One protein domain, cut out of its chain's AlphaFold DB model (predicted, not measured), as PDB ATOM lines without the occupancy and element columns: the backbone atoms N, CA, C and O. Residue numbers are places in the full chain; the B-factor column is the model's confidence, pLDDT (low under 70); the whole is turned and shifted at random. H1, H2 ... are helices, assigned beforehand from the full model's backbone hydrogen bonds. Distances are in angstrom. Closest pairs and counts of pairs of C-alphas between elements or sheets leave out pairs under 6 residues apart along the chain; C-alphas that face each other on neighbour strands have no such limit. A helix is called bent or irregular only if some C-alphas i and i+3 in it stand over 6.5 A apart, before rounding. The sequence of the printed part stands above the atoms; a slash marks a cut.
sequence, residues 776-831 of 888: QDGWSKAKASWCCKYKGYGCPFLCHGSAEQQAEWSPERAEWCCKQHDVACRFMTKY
ATOM      1  N   GLN A 776     -29.546  41.587  38.044       69.88
ATOM      2  CA  GLN A 776     -29.076  40.197  37.963       69.88
ATOM      3  C   GLN A 776     -30.162  39.242  37.447       69.88
ATOM      4  O   GLN A 776     -29.877  38.417  36.583       69.88
ATOM      5  N   ASP A 777     -31.404  39.415  37.908       68.31
ATOM      6  CA  ASP A 777     -32.525  38.523  37.576       68.31
ATOM      7  C   ASP A 777     -33.445  39.106  36.491       68.31
ATOM      8  O   ASP A 777     -34.146  38.385  35.783       68.31
ATOM      9  N   GLY A 778     -33.453  40.435  36.354       60.97
ATOM     10  CA  GLY A 778     -34.387  41.167  35.501       60.97
ATOM     11  C   GLY A 778     -33.804  41.674  34.184       60.97
ATOM     12  O   GLY A 778     -34.564  42.083  33.303       60.97
ATOM     13  N   TRP A 779     -32.477  41.711  34.014       81.69
ATOM     14  CA  TRP A 779     -31.876  42.140  32.748       81.69
ATOM     15  C   TRP A 779     -31.539  40.958  31.853       81.69
ATOM     16  O   TRP A 779     -31.029  39.929  32.281       81.69
ATOM     17  N   SER A 780     -31.738  41.150  30.551       80.81
ATOM     18  CA  SER A 780     -31.146  40.249  29.574       80.81
ATOM     19  C   SER A 780     -29.620  40.368  29.612       80.81
ATOM     20  O   SER A 780     -29.075  41.460  29.795       80.81
ATOM     21  N   LYS A 781     -28.918  39.257  29.348       76.38
ATOM     22  CA  LYS A 781     -27.445  39.222  29.265       76.38
ATOM     23  C   LYS A 781     -26.895  40.306  28.324       76.38
ATOM     24  O   LYS A 781     -25.886  40.934  28.618       76.38
ATOM     25  N   ALA A 782     -27.605  40.601  27.232       73.75
ATOM     26  CA  ALA A 782     -27.238  41.660  26.291       73.75
ATOM     27  C   ALA A 782     -27.388  43.081  26.869       73.75
ATOM     28  O   ALA A 782     -26.557  43.943  26.581       73.75
ATOM     29  N   LYS A 783     -28.418  43.331  27.688       80.25
ATOM     30  CA  LYS A 783     -28.616  44.612  28.378       80.25
ATOM     31  C   LYS A 783     -27.570  44.803  29.475       80.25
ATOM     32  O   LYS A 783     -26.964  45.866  29.519       80.25
ATOM     33  N   ALA A 784     -27.303  43.769  30.274       74.31
ATOM     34  CA  ALA A 784     -26.251  43.773  31.291       74.31
ATOM     35  C   ALA A 784     -24.865  44.029  30.689       74.31
ATOM     36  O   ALA A 784     -24.209  44.991  31.072       74.31
ATOM     37  N   SER A 785     -24.462  43.286  29.653       71.31
ATOM     38  CA  SER A 785     -23.159  43.492  29.002       71.31
ATOM     39  C   SER A 785     -23.024  44.869  28.346       71.31
ATOM     40  O   SER A 785     -21.965  45.490  28.415       71.31
ATOM     41  N   TRP A 786     -24.087  45.385  27.723       80.25
ATOM     42  CA  TRP A 786     -24.047  46.713  27.106       80.25
ATOM     43  C   TRP A 786     -24.004  47.831  28.156       80.25
ATOM     44  O   TRP A 786     -23.234  48.782  28.027       80.25
ATOM     45  N   CYS A 787     -24.792  47.706  29.222       81.06
ATOM     46  CA  CYS A 787     -24.836  48.678  30.305       81.06
ATOM     47  C   CYS A 787     -23.578  48.675  31.165       81.06
ATOM     48  O   CYS A 787     -23.099  49.747  31.535       81.06
ATOM     49  N   CYS A 788     -22.990  47.505  31.380       80.56
ATOM     50  CA  CYS A 788     -21.700  47.366  32.024       80.56
ATOM     51  C   CYS A 788     -20.609  48.066  31.195       80.56
ATOM     52  O   CYS A 788     -19.895  48.920  31.712       80.56
ATOM     53  N   LYS A 789     -20.567  47.823  29.874       70.19
ATOM     54  CA  LYS A 789     -19.544  48.383  28.974       70.19
ATOM     55  C   LYS A 789     -19.604  49.906  28.806       70.19
ATOM     56  O   LYS A 789     -18.561  50.544  28.721       70.19
ATOM     57  N   TYR A 790     -20.798  50.493  28.702       73.44
ATOM     58  CA  TYR A 790     -20.950  51.918  28.354       73.44
ATOM     59  C   TYR A 790     -21.391  52.815  29.514       73.44
ATOM     60  O   TYR A 790     -21.285  54.038  29.405       73.44
ATOM     61  N   LYS A 791     -21.936  52.242  30.593       76.12
ATOM     62  CA  LYS A 791     -22.452  52.988  31.753       76.12
ATOM     63  C   LYS A 791     -21.917  52.489  33.101       76.12
ATOM     64  O   LYS A 791     -22.189  53.152  34.093       76.12
ATOM     65  N   GLY A 792     -21.177  51.376  33.143       72.62
ATOM     66  CA  GLY A 792     -20.603  50.815  34.373       72.62
ATOM     67  C   GLY A 792     -21.619  50.165  35.318       72.62
ATOM     68  O   GLY A 792     -21.294  49.891  36.468       72.62
ATOM     69  N   TYR A 793     -22.849  49.924  34.858       80.75
ATOM     70  CA  TYR A 793     -23.938  49.384  35.674       80.75
ATOM     71  C   TYR A 793     -24.311  47.967  35.242       80.75
ATOM     72  O   TYR A 793     -24.418  47.688  34.049       80.75
ATOM     73  N   GLY A 794     -24.575  47.096  36.219       71.69
ATOM     74  CA  GLY A 794     -25.025  45.725  35.986       71.69
ATOM     75  C   GLY A 794     -23.964  44.788  35.405       71.69
ATOM     76  O   GLY A 794     -24.225  44.075  34.436       71.69
ATOM     77  N   CYS A 795     -22.751  44.827  35.964       80.50
ATOM     78  CA  CYS A 795     -21.648  43.939  35.599       80.50
ATOM     79  C   CYS A 795     -21.712  42.625  36.405       80.50
ATOM     80  O   CYS A 795     -21.774  42.708  37.632       80.50
ATOM     81  N   PRO A 796     -21.655  41.436  35.756       70.31
ATOM     82  CA  PRO A 796     -21.670  40.117  36.414       70.31
ATOM     83  C   PRO A 796     -20.693  40.001  37.584       70.31
ATOM     84  O   PRO A 796     -21.027  39.429  38.616       70.31
ATOM     85  N   PHE A 797     -19.518  40.612  37.433       74.06
ATOM     86  CA  PHE A 797     -18.525  40.734  38.485       74.06
ATOM     87  C   PHE A 797     -18.046  42.183  38.597       74.06
ATOM     88  O   PHE A 797     -17.850  42.866  37.592       74.06
ATOM     89  N   LEU A 798     -17.850  42.667  39.826       74.56
ATOM     90  CA  LEU A 798     -17.296  43.997  40.078       74.56
ATOM     91  C   LEU A 798     -15.768  43.911  40.118       74.56
ATOM     92  O   LEU A 798     -15.210  43.195  40.948       74.56
ATOM     93  N   CYS A 799     -15.080  44.646  39.248       72.88
ATOM     94  CA  CYS A 799     -13.619  44.576  39.117       72.88
ATOM     95  C   CYS A 799     -12.872  45.560  40.033       72.88
ATOM     96  O   CYS A 799     -11.782  46.010  39.694       72.88
ATOM     97  N   HIS A 800     -13.443  45.899  41.192       72.44
ATOM     98  CA  HIS A 800     -12.807  46.769  42.183       72.44
ATOM     99  C   HIS A 800     -12.350  45.972  43.416       72.44
ATOM    100  O   HIS A 800     -13.083  45.130  43.934       72.44
ATOM    101  N   GLY A 801     -11.147  46.254  43.907       67.56
ATOM    102  CA  GLY A 801     -10.554  45.640  45.102       67.56
ATOM    103  C   GLY A 801      -9.046  45.878  45.139       67.56
ATOM    104  O   GLY A 801      -8.461  46.158  44.091       67.56
ATOM    105  N   SER A 802      -8.418  45.808  46.315       76.00
ATOM    106  CA  SER A 802      -6.956  45.920  46.445       76.00
ATOM    107  C   SER A 802      -6.237  44.716  45.826       76.00
ATOM    108  O   SER A 802      -6.859  43.702  45.508       76.00
ATOM    109  N   ALA A 803      -4.917  44.803  45.648       72.12
ATOM    110  CA  ALA A 803      -4.125  43.708  45.093       72.12
ATOM    111  C   ALA A 803      -4.190  42.424  45.945       72.12
ATOM    112  O   ALA A 803      -4.104  41.336  45.376       72.12
ATOM    113  N   GLU A 804      -4.378  42.541  47.268       71.31
ATOM    114  CA  GLU A 804      -4.622  41.397  48.156       71.31
ATOM    115  C   GLU A 804      -6.016  40.797  47.924       71.31
ATOM    116  O   GLU A 804      -6.146  39.590  47.759       71.31
ATOM    117  N   GLN A 805      -7.052  41.635  47.802       71.25
ATOM    118  CA  GLN A 805      -8.425  41.176  47.551       71.25
ATOM    119  C   GLN A 805      -8.586  40.539  46.166       71.25
ATOM    120  O   GLN A 805      -9.359  39.600  46.007       71.25
ATOM    121  N   GLN A 806      -7.862  41.036  45.159       76.19
ATOM    122  CA  GLN A 806      -7.857  40.489  43.799       76.19
ATOM    123  C   GLN A 806      -7.222  39.093  43.718       76.19
ATOM    124  O   GLN A 806      -7.575  38.326  42.824       76.19
ATOM    125  N   ALA A 807      -6.310  38.751  44.636       72.31
ATOM    126  CA  ALA A 807      -5.662  37.439  44.685       72.31
ATOM    127  C   ALA A 807      -6.592  36.322  45.202       72.31
ATOM    128  O   ALA A 807      -6.310  35.145  44.978       72.31
ATOM    129  N   GLU A 808      -7.693  36.691  45.864       73.12
ATOM    130  CA  GLU A 808      -8.712  35.786  46.419       73.12
ATOM    131  C   GLU A 808      -9.980  35.701  45.551       73.12
ATOM    132  O   GLU A 808     -10.959  35.048  45.916       73.12
ATOM    133  N   TRP A 809     -10.010  36.377  44.398       77.12
ATOM    134  CA  TRP A 809     -11.160  36.306  43.498       77.12
ATOM    135  C   TRP A 809     -11.303  34.917  42.879       77.12
ATOM    136  O   TRP A 809     -10.318  34.264  42.540       77.12
ATOM    137  N   SER A 810     -12.554  34.488  42.681       76.31
ATOM    138  CA  SER A 810     -12.842  33.245  41.967       76.31
ATOM    139  C   SER A 810     -12.268  33.286  40.540       76.31
ATOM    140  O   SER A 810     -12.213  34.368  39.940       76.31
ATOM    141  N   PRO A 811     -11.879  32.131  39.959       73.88
ATOM    142  CA  PRO A 811     -11.285  32.073  38.619       73.88
ATOM    143  C   PRO A 811     -12.147  32.759  37.552       73.88
ATOM    144  O   PRO A 811     -11.646  33.522  36.734       73.88
ATOM    145  N   GLU A 812     -13.465  32.582  37.635       73.69
ATOM    146  CA  GLU A 812     -14.448  33.178  36.723       73.69
ATOM    147  C   GLU A 812     -14.488  34.711  36.822       73.69
ATOM    148  O   GLU A 812     -14.618  35.409  35.814       73.69
ATOM    149  N   ARG A 813     -14.335  35.254  38.038       77.31
ATOM    150  CA  ARG A 813     -14.287  36.700  38.282       77.31
ATOM    151  C   ARG A 813     -12.973  37.298  37.798       77.31
ATOM    152  O   ARG A 813     -12.997  38.345  37.152       77.31
ATOM    153  N   ALA A 814     -11.848  36.643  38.085       75.19
ATOM    154  CA  ALA A 814     -10.530  37.075  37.627       75.19
ATOM    155  C   ALA A 814     -10.430  37.047  36.090       75.19
ATOM    156  O   ALA A 814      -9.977  38.021  35.491       75.19
ATOM    157  N   GLU A 815     -10.944  35.998  35.441       77.75
ATOM    158  CA  GLU A 815     -10.955  35.867  33.979       77.75
ATOM    159  C   GLU A 815     -11.825  36.927  33.311       77.75
ATOM    160  O   GLU A 815     -11.408  37.575  32.346       77.75
ATOM    161  N   TRP A 816     -13.038  37.130  33.827       78.31
ATOM    162  CA  TRP A 816     -13.956  38.106  33.262       78.31
ATOM    163  C   TRP A 816     -13.426  39.538  33.427       78.31
ATOM    164  O   TRP A 816     -13.430  40.309  32.462       78.31
ATOM    165  N   CYS A 817     -12.905  39.882  34.610       77.50
ATOM    166  CA  CYS A 817     -12.319  41.196  34.876       77.50
ATOM    167  C   CYS A 817     -11.038  41.448  34.079       77.50
ATOM    168  O   CYS A 817     -10.842  42.563  33.593       77.50
ATOM    169  N   CYS A 818     -10.225  40.415  33.865       79.94
ATOM    170  CA  CYS A 818      -9.061  40.504  33.002       79.94
ATOM    171  C   CYS A 818      -9.465  40.793  31.547       79.94
ATOM    172  O   CYS A 818      -9.004  41.760  30.949       79.94
ATOM    173  N   LYS A 819     -10.407  40.018  30.986       75.56
ATOM    174  CA  LYS A 819     -10.822  40.164  29.579       75.56
ATOM    175  C   LYS A 819     -11.540  41.478  29.269       75.56
ATOM    176  O   LYS A 819     -11.466  41.945  28.136       75.56
ATOM    177  N   GLN A 820     -12.301  42.029  30.217       75.50
ATOM    178  CA  GLN A 820     -13.135  43.214  29.968       75.50
ATOM    179  C   GLN A 820     -12.511  44.523  30.459       75.50
ATOM    180  O   GLN A 820     -12.799  45.574  29.885       75.50
ATOM    181  N   HIS A 821     -11.684  44.471  31.506       72.69
ATOM    182  CA  HIS A 821     -11.178  45.659  32.199       72.69
ATOM    183  C   HIS A 821      -9.668  45.627  32.486       72.69
ATOM    184  O   HIS A 821      -9.173  46.588  33.066       72.69
ATOM    185  N   ASP A 822      -8.947  44.572  32.083       75.69
ATOM    186  CA  ASP A 822      -7.501  44.385  32.310       75.69
ATOM    187  C   ASP A 822      -7.087  44.420  33.800       75.69
ATOM    188  O   ASP A 822      -5.966  44.759  34.170       75.69
ATOM    189  N   VAL A 823      -8.013  44.055  34.698       76.12
ATOM    190  CA  VAL A 823      -7.790  43.989  36.155       76.12
ATOM    191  C   VAL A 823      -7.675  42.529  36.590       76.12
ATOM    192  O   VAL A 823      -8.444  41.685  36.138       76.12
ATOM    193  N   ALA A 824      -6.734  42.227  37.494       68.44
ATOM    194  CA  ALA A 824      -6.445  40.883  38.018       68.44
ATOM    195  C   ALA A 824      -5.914  39.844  36.995       68.44
ATOM    196  O   ALA A 824      -5.747  38.676  37.345       68.44
ATOM    197  N   CYS A 825      -5.531  40.255  35.774       76.75
ATOM    198  CA  CYS A 825      -4.968  39.373  34.734       76.75
ATOM    199  C   CYS A 825      -3.750  38.556  35.176       76.75
ATOM    200  O   CYS A 825      -3.591  37.403  34.782       76.75
ATOM    201  N   ARG A 826      -2.902  39.129  36.037       75.38
ATOM    202  CA  ARG A 826      -1.681  38.476  36.531       75.38
ATOM    203  C   ARG A 826      -1.931  37.230  37.389       75.38
ATOM    204  O   ARG A 826      -0.992  36.490  37.648       75.38
ATOM    205  N   PHE A 827      -3.165  37.012  37.848       64.69
ATOM    206  CA  PHE A 827      -3.541  35.863  38.675       64.69
ATOM    207  C   PHE A 827      -4.170  34.714  37.860       64.69
ATOM    208  O   PHE A 827      -4.374  33.628  38.400       64.69
ATOM    209  N   MET A 828      -4.402  34.906  36.551       61.81
ATOM    210  CA  MET A 828      -4.922  33.877  35.632       61.81
ATOM    211  C   MET A 828      -3.967  32.692  35.435       61.81
ATOM    212  O   MET A 828      -4.403  31.570  35.195       61.81
ATOM    213  N   THR A 829      -2.661  32.916  35.590       54.38
ATOM    214  CA  THR A 829      -1.625  31.878  35.465       54.38
ATOM    215  C   THR A 829      -1.617  30.886  36.629       54.38
ATOM    216  O   THR A 829      -1.011  29.826  36.510       54.38
ATOM    217  N   LYS A 830      -2.315  31.178  37.738       52.97
ATOM    218  CA  LYS A 830      -2.417  30.280  38.900       52.97
ATOM    219  C   LYS A 830      -3.381  29.102  38.667       52.97
ATOM    220  O   LYS A 830      -3.302  28.118  39.393       52.97
ATOM    221  N   TYR A 831      -4.265  29.190  37.666       53.25
ATOM    222  CA  TYR A 831      -5.339  28.211  37.424       53.25
ATOM    223  C   TYR A 831      -5.260  27.494  36.064       53.25
ATOM    224  O   TYR A 831      -6.098  26.644  35.779       53.25
TER     225      TYR A 831
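Overview. This is residues 776 to 831 of the 888 residues of the protein "Hypothetical protein" of Symbiodinium sp. CCMP2456 (UniProt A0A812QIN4). An elongated model of two ends: H1 stands alone at one end, and a helical hairpin of H3 and H4, with the short H2 near H3, makes the other. The long link of residues 792 to 802 runs between the two ends. The printed part has 56 residues with four named helices, in the order H1, H2, H3, H4, and no named strand; its class is all helix. It is only just compact, close to loose, with a radius of gyration of the C-alphas of 11.9 A and spans of 33 by 18 by 16 A.

Arrangement. H1, residues 781 to 791, touches no helix. It is only just apart from H3, residues 811 to 821, with 8.3 A between their closest C-alphas. H2, residues 803 to 806, is close to H3 but not clearly touching: their closest C-alphas, those of Gln 806 and Ala 814, are 7.5 A apart. H3 and H4, residues 825 to 830, touch and form a helical hairpin; their closest C-alphas, those of Cys 818 and Cys 825, are 4.6 A apart. Their lines stand at a shallow tilt of 26 degrees, opposite ways. H2 and H4 are only just apart, at 8.1 A. In H1 and H3 every O i to N i+4 pair is within hydrogen-bond range, and H2 is too short for such a pair. H4 has 0 of 2, but 2 of 3 O i to N i+3 pairs within range.

Along the chain. H1 begins at C-alpha 781 (-27.445, 39.222, 29.265) and is 14.9 A long. H3 begins at C-alpha 811 (-11.285, 32.073, 38.619) and is 15.0 A long. H2 measures 5.1 A, and H4 measures 10.3 A and ends at C-alpha 830 (-2.417, 30.280, 38.900). H4 is irregular, but only just: C-alphas 826 and 829 are 6.7 A apart.

Size, cuts and confidence. The two C-alphas farthest apart, those of Gly 778 and Thr 829, are 34.1 A apart. The printed part has no cut. The link from H1 to H2 is long, and those from H2 to H3 and from H3 to H4 are tight. The mean pLDDT of the printed part is 73.2; residues 776 to 778, 801, 824 and 827 to 831 are under 70.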